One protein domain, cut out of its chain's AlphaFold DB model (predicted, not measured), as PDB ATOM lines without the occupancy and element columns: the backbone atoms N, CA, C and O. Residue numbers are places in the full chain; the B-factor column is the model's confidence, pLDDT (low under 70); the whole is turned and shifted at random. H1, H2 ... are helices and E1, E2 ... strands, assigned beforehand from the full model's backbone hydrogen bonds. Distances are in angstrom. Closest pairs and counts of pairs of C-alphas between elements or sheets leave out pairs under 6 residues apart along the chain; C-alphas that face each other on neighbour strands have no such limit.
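This is residues 103 to 165 of the 214 residues of the protein "Ribosomal RNA small subunit methyltransferase B" of Geobacillus sp. BCO2 (UniProt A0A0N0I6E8). Picture a small, strongly twisted sheet of four short strands with H1, the longest helix, packed over one face and running along the strands; the four-residue H3 is over the opposite face, and H2, also four residues, only grazes the sheet. The sheet's order is E2, E3, E1, E4, antiparallel throughout. The printed part has 63 residues, with three named helices and four named strands in the order E1, H1, E2, E3, H2, E4, H3; its class is mixed, helices and strands. It is compact, with a radius of gyration of the C-alphas of 9.9 A, and rounded, spanning 26 by 25 by 17 A.

Find C-alpha 105 at (64.279, 86.569, 68.291), where E1 begins; it runs through residues 105 to 108. Next look at H1, residues 115 to 124, which runs 14.2 A from C-alpha 115 at (52.392, 90.336, 70.349). E2 follows at residues 128 to 131, 10.7 A long, then E3 at residues 138 to 143, 15.5 A long. H2 is residues 150 to 153, E4 residues 157 to 159, and H3 residues 162 to 165, ending at C-alpha 165 at (64.448, 96.894, 67.054).

Begin at inner strand E1: N 107 and O 158 of edge strand E4 are 2.8 A apart, within hydrogen-bond range. On its other side is E3, with N 139 and O 106 at 2.8 A. E3 and edge strand E2 form a hairpin; find N 140 and O 130 at 2.8 A. H1 has a height over the sheet of 8.0 A and lies over E3, at 20 degrees on the local plane; its closest C-alphas to E2 are Leu 119 and Ala 129, 6.6 A apart. H3 lies over E1, on the opposite face from H1; the closest C-alphas of E1 and H3 are Thr 105 and Glu 162, 6.9 A apart. H1 and H2 only just touch, with 3 pairs of C-alphas within 8 A, the closest being Leu 122 and Thr 151 at 6.6 A. E1, H1, E2, with E3 between the two strands in the sheet, and E3, H2, E4, with E1 between the two strands in the sheet, are split strand-helix-strand units, two strands of one sheet that are not neighbours with a helix between them along the chain, and both crossovers are right-handed. In H1 every O i to N i+4 pair is within hydrogen-bond range; H2 and H3 are too short for such a pair.

The C-alphas farthest apart, Ala 124 and Ser 163, are 27.5 A from each other. The sheet is only just strongly twisted, its C-alphas up to 4.1 A off the best plane. The printed part has no cut and no long link. Its mean pLDDT is 95.4, and no printed residue is under 70.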
ATOM      1  N   GLN A 103      69.860  83.215  71.186       82.00
ATOM      2  CA  GLN A 103      68.419  83.004  71.253       82.00
ATOM      3  C   GLN A 103      67.777  83.590  69.993       82.00
ATOM      4  O   GLN A 103      68.003  84.750  69.659       82.00
ATOM      5  N   SER A 104      66.966  82.794  69.293       90.75
ATOM      6  CA  SER A 104      66.239  83.283  68.119       90.75
ATOM      7  C   SER A 104      65.174  84.283  68.562       90.75
ATOM      8  O   SER A 104      64.280  83.941  69.340       90.75
ATOM      9  N   THR A 105      65.244  85.497  68.029       95.75
ATOM     10  CA  THR A 105      64.279  86.569  68.291       95.75
ATOM     11  C   THR A 105      63.629  87.039  66.992       95.75
ATOM     12  O   THR A 105      64.178  86.872  65.897       95.75
ATOM     13  N   ALA A 106      62.409  87.555  67.100       97.31
ATOM     14  CA  ALA A 106      61.672  88.122  65.985       97.31
ATOM     15  C   ALA A 106      60.884  89.350  66.429       97.31
ATOM     16  O   ALA A 106      60.384  89.408  67.552       97.31
ATOM     17  N   ARG A 107      60.751  90.315  65.522       98.06
ATOM     18  CA  ARG A 107      59.873  91.470  65.676       98.06
ATOM     19  C   ARG A 107      58.482  91.122  65.163       98.06
ATOM     20  O   ARG A 107      58.359  90.640  64.038       98.06
ATOM     21  N   VAL A 108      57.454  91.409  65.950       98.31
ATOM     22  CA  VAL A 108      56.056  91.357  65.517       98.31
ATOM     23  C   VAL A 108      55.737  92.573  64.662       98.31
ATOM     24  O   VAL A 108      55.897  93.711  65.103       98.31
ATOM     25  N   ASN A 109      55.235  92.320  63.457       97.88
ATOM     26  CA  ASN A 109      54.720  93.350  62.575       97.88
ATOM     27  C   ASN A 109      53.403  93.900  63.140       97.88
ATOM     28  O   ASN A 109      52.338  93.291  62.996       97.88
ATOM     29  N   ARG A 110      53.476  95.080  63.761       95.88
ATOM     30  CA  ARG A 110      52.331  95.726  64.423       95.88
ATOM     31  C   ARG A 110      51.226  96.178  63.460       95.88
ATOM     32  O   ARG A 110      50.121  96.441  63.919       95.88
ATOM     33  N   LEU A 111      51.479  96.203  62.147       96.31
ATOM     34  CA  LEU A 111      50.443  96.425  61.127       96.31
ATOM     35  C   LEU A 111      49.589  95.174  60.863       96.31
ATOM     36  O   LEU A 111      48.568  95.255  60.182       96.31
ATOM     37  N   ARG A 112      50.027  94.003  61.341       96.56
ATOM     38  CA  ARG A 112      49.362  92.710  61.129       96.56
ATOM     39  C   ARG A 112      48.762  92.143  62.407       96.56
ATOM     40  O   ARG A 112      47.698  91.538  62.327       96.56
ATOM     41  N   ALA A 113      49.458  92.285  63.534       97.12
ATOM     42  CA  ALA A 113      49.067  91.653  64.787       97.12
ATOM     43  C   ALA A 113      49.673  92.328  66.022       97.12
ATOM     44  O   ALA A 113      50.701  93.010  65.976       97.12
ATOM     45  N   THR A 114      49.051  92.064  67.162       97.75
ATOM     46  CA  THR A 114      49.636  92.262  68.488       97.75
ATOM     47  C   THR A 114      50.628  91.145  68.836       97.75
ATOM     48  O   THR A 114      50.683  90.100  68.183       97.75
ATOM     49  N   VAL A 115      51.445  91.361  69.872       97.81
ATOM     50  CA  VAL A 115      52.392  90.336  70.349       97.81
ATOM     51  C   VAL A 115      51.636  89.146  70.919       97.81
ATOM     52  O   VAL A 115      52.022  88.005  70.692       97.81
ATOM     53  N   GLU A 116      50.526  89.407  71.595       98.00
ATOM     54  CA  GLU A 116      49.650  88.413  72.194       98.00
ATOM     55  C   GLU A 116      49.046  87.495  71.122       98.00
ATOM     56  O   GLU A 116      49.138  86.272  71.234       98.00
ATOM     57  N   GLU A 117      48.511  88.069  70.039       98.25
ATOM     58  CA  GLU A 117      47.981  87.306  68.900       98.25
ATOM     59  C   GLU A 117      49.072  86.489  68.196       98.25
ATOM     60  O   GLU A 117      48.848  85.331  67.836       98.25
ATOM     61  N   ALA A 118      50.267  87.061  68.014       98.06
ATOM     62  CA  ALA A 118      51.389  86.353  67.405       98.06
ATOM     63  C   ALA A 118      51.863  85.174  68.274       98.06
ATOM     64  O   ALA A 118      52.129  84.094  67.747       98.06
ATOM     65  N   LEU A 119      51.928  85.342  69.598       98.00
ATOM     66  CA  LEU A 119      52.283  84.272  70.534       98.00
ATOM     67  C   LEU A 119      51.246  83.145  70.548       98.00
ATOM     68  O   LEU A 119      51.627  81.975  70.559       98.00
ATOM     69  N   GLU A 120      49.954  83.473  70.519       97.88
ATOM     70  CA  GLU A 120      48.893  82.462  70.458       97.88
ATOM     71  C   GLU A 120      48.959  81.661  69.154       97.88
ATOM     72  O   GLU A 120      48.887  80.431  69.162       97.88
ATOM     73  N   ARG A 121      49.203  82.337  68.029       97.38
ATOM     74  CA  ARG A 121      49.373  81.669  66.739       97.38
ATOM     75  C   ARG A 121      50.600  80.756  66.717       97.38
ATOM     76  O   ARG A 121      50.504  79.611  66.283       97.38
ATOM     77  N   LEU A 122      51.731  81.222  67.246       97.06
ATOM     78  CA  LEU A 122      52.939  80.407  67.391       97.06
ATOM     79  C   LEU A 122      52.685  79.170  68.264       97.06
ATOM     80  O   LEU A 122      53.119  78.072  67.914       97.06
ATOM     81  N   ARG A 123      51.937  79.321  69.363       96.12
ATOM     82  CA  ARG A 123      51.531  78.199  70.220       96.12
ATOM     83  C   ARG A 123      50.685  77.182  69.450       96.12
ATOM     84  O   ARG A 123      50.943  75.984  69.569       96.12
ATOM     85  N   ALA A 124      49.736  77.637  68.632       96.19
ATOM     86  CA  ALA A 124      48.929  76.766  67.775       96.19
ATOM     87  C   ALA A 124      49.768  76.010  66.721       96.19
ATOM     88  O   ALA A 124      49.414  74.901  66.328       96.19
ATOM     89  N   GLU A 125      50.912  76.565  66.311       95.25
ATOM     90  CA  GLU A 125      51.898  75.909  65.437       95.25
ATOM     91  C   GLU A 125      52.885  74.990  66.191       95.25
ATOM     92  O   GLU A 125      53.807  74.434  65.593       95.25
ATOM     93  N   GLY A 126      52.714  74.807  67.506       94.25
ATOM     94  CA  GLY A 126      53.572  73.957  68.336       94.25
ATOM     95  C   GLY A 126      54.901  74.600  68.747       94.25
ATOM     96  O   GLY A 126      55.796  73.905  69.237       94.25
ATOM     97  N   MET A 127      55.049  75.915  68.567       94.75
ATOM     98  CA  MET A 127      56.227  76.664  69.004       94.75
ATOM     99  C   MET A 127      56.122  77.070  70.476       94.75
ATOM    100  O   MET A 127      55.050  77.405  70.978       94.75
ATOM    101  N   GLN A 128      57.267  77.093  71.160       94.25
ATOM    102  CA  GLN A 128      57.394  77.677  72.495       94.25
ATOM    103  C   GLN A 128      58.128  79.005  72.363       94.25
ATOM    104  O   GLN A 128      59.330  79.042  72.081       94.25
ATOM    105  N   ALA A 129      57.382  80.092  72.518       96.44
ATOM    106  CA  ALA A 129      57.890  81.445  72.428       96.44
ATOM    107  C   ALA A 129      57.283  82.311  73.533       96.44
ATOM    108  O   ALA A 129      56.175  82.052  74.006       96.44
ATOM    109  N   ILE A 130      58.028  83.332  73.933       96.75
ATOM    110  CA  ILE A 130      57.674  84.270  74.998       96.75
ATOM    111  C   ILE A 130      57.938  85.709  74.527       96.75
ATOM    112  O   ILE A 130      58.666  85.893  73.545       96.75
ATOM    113  N   PRO A 131      57.396  86.738  75.200       97.38
ATOM    114  CA  PRO A 131      57.790  88.120  74.938       97.38
ATOM    115  C   PRO A 131      59.310  88.328  75.057       97.38
ATOM    116  O   PRO A 131      59.988  87.671  75.853       97.38
ATOM    117  N   GLY A 132      59.849  89.243  74.249       95.00
ATOM    118  CA  GLY A 132      61.234  89.695  74.359       95.00
ATOM    119  C   GLY A 132      61.497  90.496  75.636       95.00
ATOM    120  O   GLY A 132      60.593  90.772  76.423       95.00
ATOM    121  N   HIS A 133      62.763  90.836  75.865       91.75
ATOM    122  CA  HIS A 133      63.225  91.448  77.123       91.75
ATOM    123  C   HIS A 133      63.348  92.966  77.023       91.75
ATOM    124  O   HIS A 133      63.290  93.663  78.031       91.75
ATOM    125  N   VAL A 134      63.574  93.464  75.812       93.00
ATOM    126  CA  VAL A 134      64.069  94.811  75.545       93.00
ATOM    127  C   VAL A 134      63.072  95.595  74.701       93.00
ATOM    128  O   VAL A 134      62.726  96.720  75.058       93.00
ATOM    129  N   ALA A 135      62.595  95.022  73.593       95.12
ATOM    130  CA  ALA A 135      61.653  95.702  72.703       95.12
ATOM    131  C   ALA A 135      60.207  95.203  72.922       95.12
ATOM    132  O   ALA A 135      59.975  93.996  72.897       95.12
ATOM    133  N   PRO A 136      59.204  96.093  73.068       95.12
ATOM    134  CA  PRO A 136      57.803  95.703  73.267       95.12
ATOM    135  C   PRO A 136      57.192  94.858  72.148       95.12
ATOM    136  O   PRO A 136      56.194  94.184  72.357       95.12
ATOM    137  N   GLU A 137      57.723  94.937  70.933       96.50
ATOM    138  CA  GLU A 137      57.322  94.144  69.767       96.50
ATOM    139  C   GLU A 137      58.162  92.874  69.575       96.50
ATOM    140  O   GLU A 137      57.963  92.162  68.595       96.50
ATOM    141  N   ALA A 138      59.089  92.569  70.485       97.62
ATOM    142  CA  ALA A 138      59.919  91.380  70.389       97.62
ATOM    143  C   ALA A 138      59.203  90.123  70.894       97.62
ATOM    144  O   ALA A 138      58.504  90.124  71.909       97.62
ATOM    145  N   ILE A 139      59.483  89.017  70.213       97.75
ATOM    146  CA  ILE A 139      59.221  87.651  70.651       97.75
ATOM    147  C   ILE A 139      60.544  86.888  70.645       97.75
ATOM    148  O   ILE A 139      61.356  87.024  69.728       97.75
ATOM    149  N   ARG A 140      60.738  86.040  71.653       96.31
ATOM    150  CA  ARG A 140      61.882  85.143  71.785       96.31
ATOM    151  C   ARG A 140      61.431  83.691  71.744       96.31
ATOM    152  O   ARG A 140      60.528  83.302  72.481       96.31
ATOM    153  N   ALA A 141      62.088  82.878  70.925       94.75
ATOM    154  CA  ALA A 141      61.878  81.437  70.930       94.75
ATOM    155  C   ALA A 141      62.622  80.783  72.098       94.75
ATOM    156  O   ALA A 141      63.828  80.972  72.258       94.75
ATOM    157  N   GLU A 142      61.917  79.962  72.872       92.50
ATOM    158  CA  GLU A 142      62.531  79.035  73.828       92.50
ATOM    159  C   GLU A 142      62.870  77.702  73.156       92.50
ATOM    160  O   GLU A 142      63.866  77.061  73.491       92.50
ATOM    161  N   LYS A 143      62.068  77.299  72.160       85.88
ATOM    162  CA  LYS A 143      62.285  76.082  71.375       85.88
ATOM    163  C   LYS A 143      61.774  76.237  69.946       85.88
ATOM    164  O   LYS A 143      60.714  76.812  69.712       85.88
ATOM    165  N   GLY A 144      62.500  75.634  69.005       86.44
ATOM    166  CA  GLY A 144      62.171  75.644  67.578       86.44
ATOM    167  C   GLY A 144      62.804  76.819  66.831       86.44
ATOM    168  O   GLY A 144      63.617  77.556  67.381       86.44
ATOM    169  N   ASN A 145      62.441  76.976  65.558       91.38
ATOM    170  CA  ASN A 145      62.941  78.048  64.698       91.38
ATOM    171  C   ASN A 145      61.772  78.907  64.198       91.38
ATOM    172  O   ASN A 145      60.943  78.426  63.425       91.38
ATOM    173  N   LEU A 146      61.733  80.180  64.606       94.56
ATOM    174  CA  LEU A 146      60.680  81.128  64.215       94.56
ATOM    175  C   LEU A 146      60.594  81.300  62.695       94.56
ATOM    176  O   LEU A 146      59.494  81.424  62.166       94.56
ATOM    177  N   ALA A 147      61.718  81.222  61.978       94.06
ATOM    178  CA  ALA A 147      61.753  81.377  60.525       94.06
ATOM    179  C   ALA A 147      61.034  80.243  59.771       94.06
ATOM    180  O   ALA A 147      60.733  80.376  58.589       94.06
ATOM    181  N   HIS A 148      60.769  79.108  60.427       94.88
ATOM    182  CA  HIS A 148      60.083  77.971  59.806       94.88
ATOM    183  C   HIS A 148      58.559  78.013  59.989       94.88
ATOM    184  O   HIS A 148      57.860  77.194  59.389       94.88
ATOM    185  N   THR A 149      58.048  78.951  60.787       96.38
ATOM    186  CA  THR A 149      56.624  79.070  61.132       96.38
ATOM    187  C   THR A 149      55.808  79.665  59.987       96.38
ATOM    188  O   THR A 149      56.314  80.449  59.181       96.38
ATOM    189  N   GLU A 150      54.531  79.310  59.917       97.00
ATOM    190  CA  GLU A 150      53.573  79.968  59.029       97.00
ATOM    191  C   GLU A 150      53.315  81.407  59.484       97.00
ATOM    192  O   GLU A 150      53.162  82.296  58.654       97.00
ATOM    193  N   THR A 151      53.367  81.673  60.791       97.19
ATOM    194  CA  THR A 151      53.333  83.033  61.349       97.19
ATOM    195  C   THR A 151      54.419  83.928  60.727       97.19
ATOM    196  O   THR A 151      54.137  85.055  60.316       97.19
ATOM    197  N   PHE A 152      55.649  83.426  60.570       97.12
ATOM    198  CA  PHE A 152      56.708  84.142  59.852       97.12
ATOM    199  C   PHE A 152      56.400  84.297  58.356       97.12
ATOM    200  O   PHE A 152      56.455  85.411  57.839       97.12
ATOM    201  N   ARG A 153      56.014  83.215  57.664       96.88
ATOM    202  CA  ARG A 153      55.707  83.256  56.217       96.88
ATOM    203  C   ARG A 153      54.558  84.202  55.868       96.88
ATOM    204  O   ARG A 153      54.599  84.850  54.827       96.88
ATOM    205  N   ALA A 154      53.574  84.334  56.754       96.69
ATOM    206  CA  ALA A 154      52.449  85.252  56.617       96.69
ATOM    207  C   ALA A 154      52.823  86.730  56.875       96.69
ATOM    208  O   ALA A 154      51.955  87.603  56.811       96.69
ATOM    209  N   GLY A 155      54.088  87.028  57.195       96.31
ATOM    210  CA  GLY A 155      54.590  88.386  57.423       96.31
ATOM    211  C   GLY A 155      54.205  88.987  58.776       96.31
ATOM    212  O   GLY A 155      54.283  90.205  58.943       96.31
ATOM    213  N   TRP A 156      53.775  88.163  59.739       98.00
ATOM    214  CA  TRP A 156      53.492  88.617  61.108       98.00
ATOM    215  C   TRP A 156      54.778  88.824  61.904       98.00
ATOM    216  O   TRP A 156      54.781  89.573  62.877       98.00
ATOM    217  N   LEU A 157      55.863  88.160  61.498       97.69
ATOM    218  CA  LEU A 157      57.160  88.214  62.157       97.69
ATOM    219  C   LEU A 157      58.256  88.573  61.161       97.69
ATOM    220  O   LEU A 157      58.256  88.097  60.031       97.69
ATOM    221  N   THR A 158      59.243  89.330  61.627       96.81
ATOM    222  CA  THR A 158      60.532  89.520  60.955       96.81
ATOM    223  C   THR A 158      61.635  89.031  61.886       96.81
ATOM    224  O   THR A 158      61.708  89.488  63.024       96.81
ATOM    225  N   ILE A 159      62.500  88.115  61.437       95.94
ATOM    226  CA  ILE A 159      63.650  87.679  62.247       95.94
ATOM    227  C   ILE A 159      64.589  88.867  62.437       95.94
ATOM    228  O   ILE A 159      65.089  89.435  61.465       95.94
ATOM    229  N   GLN A 160      64.788  89.269  63.687       95.25
ATOM    230  CA  GLN A 160      65.552  90.459  64.030       95.25
ATOM    231  C   GLN A 160      65.937  90.423  65.507       95.25
ATOM    232  O   GLN A 160      65.085  90.143  66.347       95.25
ATOM    233  N   ASP A 161      67.185  90.785  65.809       93.56
ATOM    234  CA  ASP A 161      67.654  90.962  67.184       93.56
ATOM    235  C   ASP A 161      66.947  92.129  67.879       93.56
ATOM    236  O   ASP A 161      66.753  93.195  67.289       93.56
ATOM    237  N   GLU A 162      66.644  91.978  69.169       94.75
ATOM    238  CA  GLU A 162      65.957  93.018  69.947       94.75
ATOM    239  C   GLU A 162      66.715  94.357  69.954       94.75
ATOM    240  O   GLU A 162      66.111  95.423  69.843       94.75
ATOM    241  N   SER A 163      68.051  94.320  69.986       92.62
ATOM    242  CA  SER A 163      68.886  95.526  69.899       92.62
ATOM    243  C   SER A 163      68.706  96.274  68.574       92.62
ATOM    244  O   SER A 163      68.749  97.501  68.543       92.62
ATOM    245  N   SER A 164      68.440  95.559  67.476       93.69
ATOM    246  CA  SER A 164      68.135  96.177  66.184       93.69
ATOM    247  C   SER A 164      66.740  96.801  66.147       93.69
ATOM    248  O   SER A 164      66.545  97.764  65.405       93.69
ATOM    249  N   MET A 165      65.787  96.301  66.940       95.81
ATOM    250  CA  MET A 165      64.448  96.894  67.054       95.81
ATOM    251  C   MET A 165      64.510  98.273  67.721       95.81
ATOM    252  O   MET A 165      63.820  99.197  67.291       95.81
TER     253      MET A 165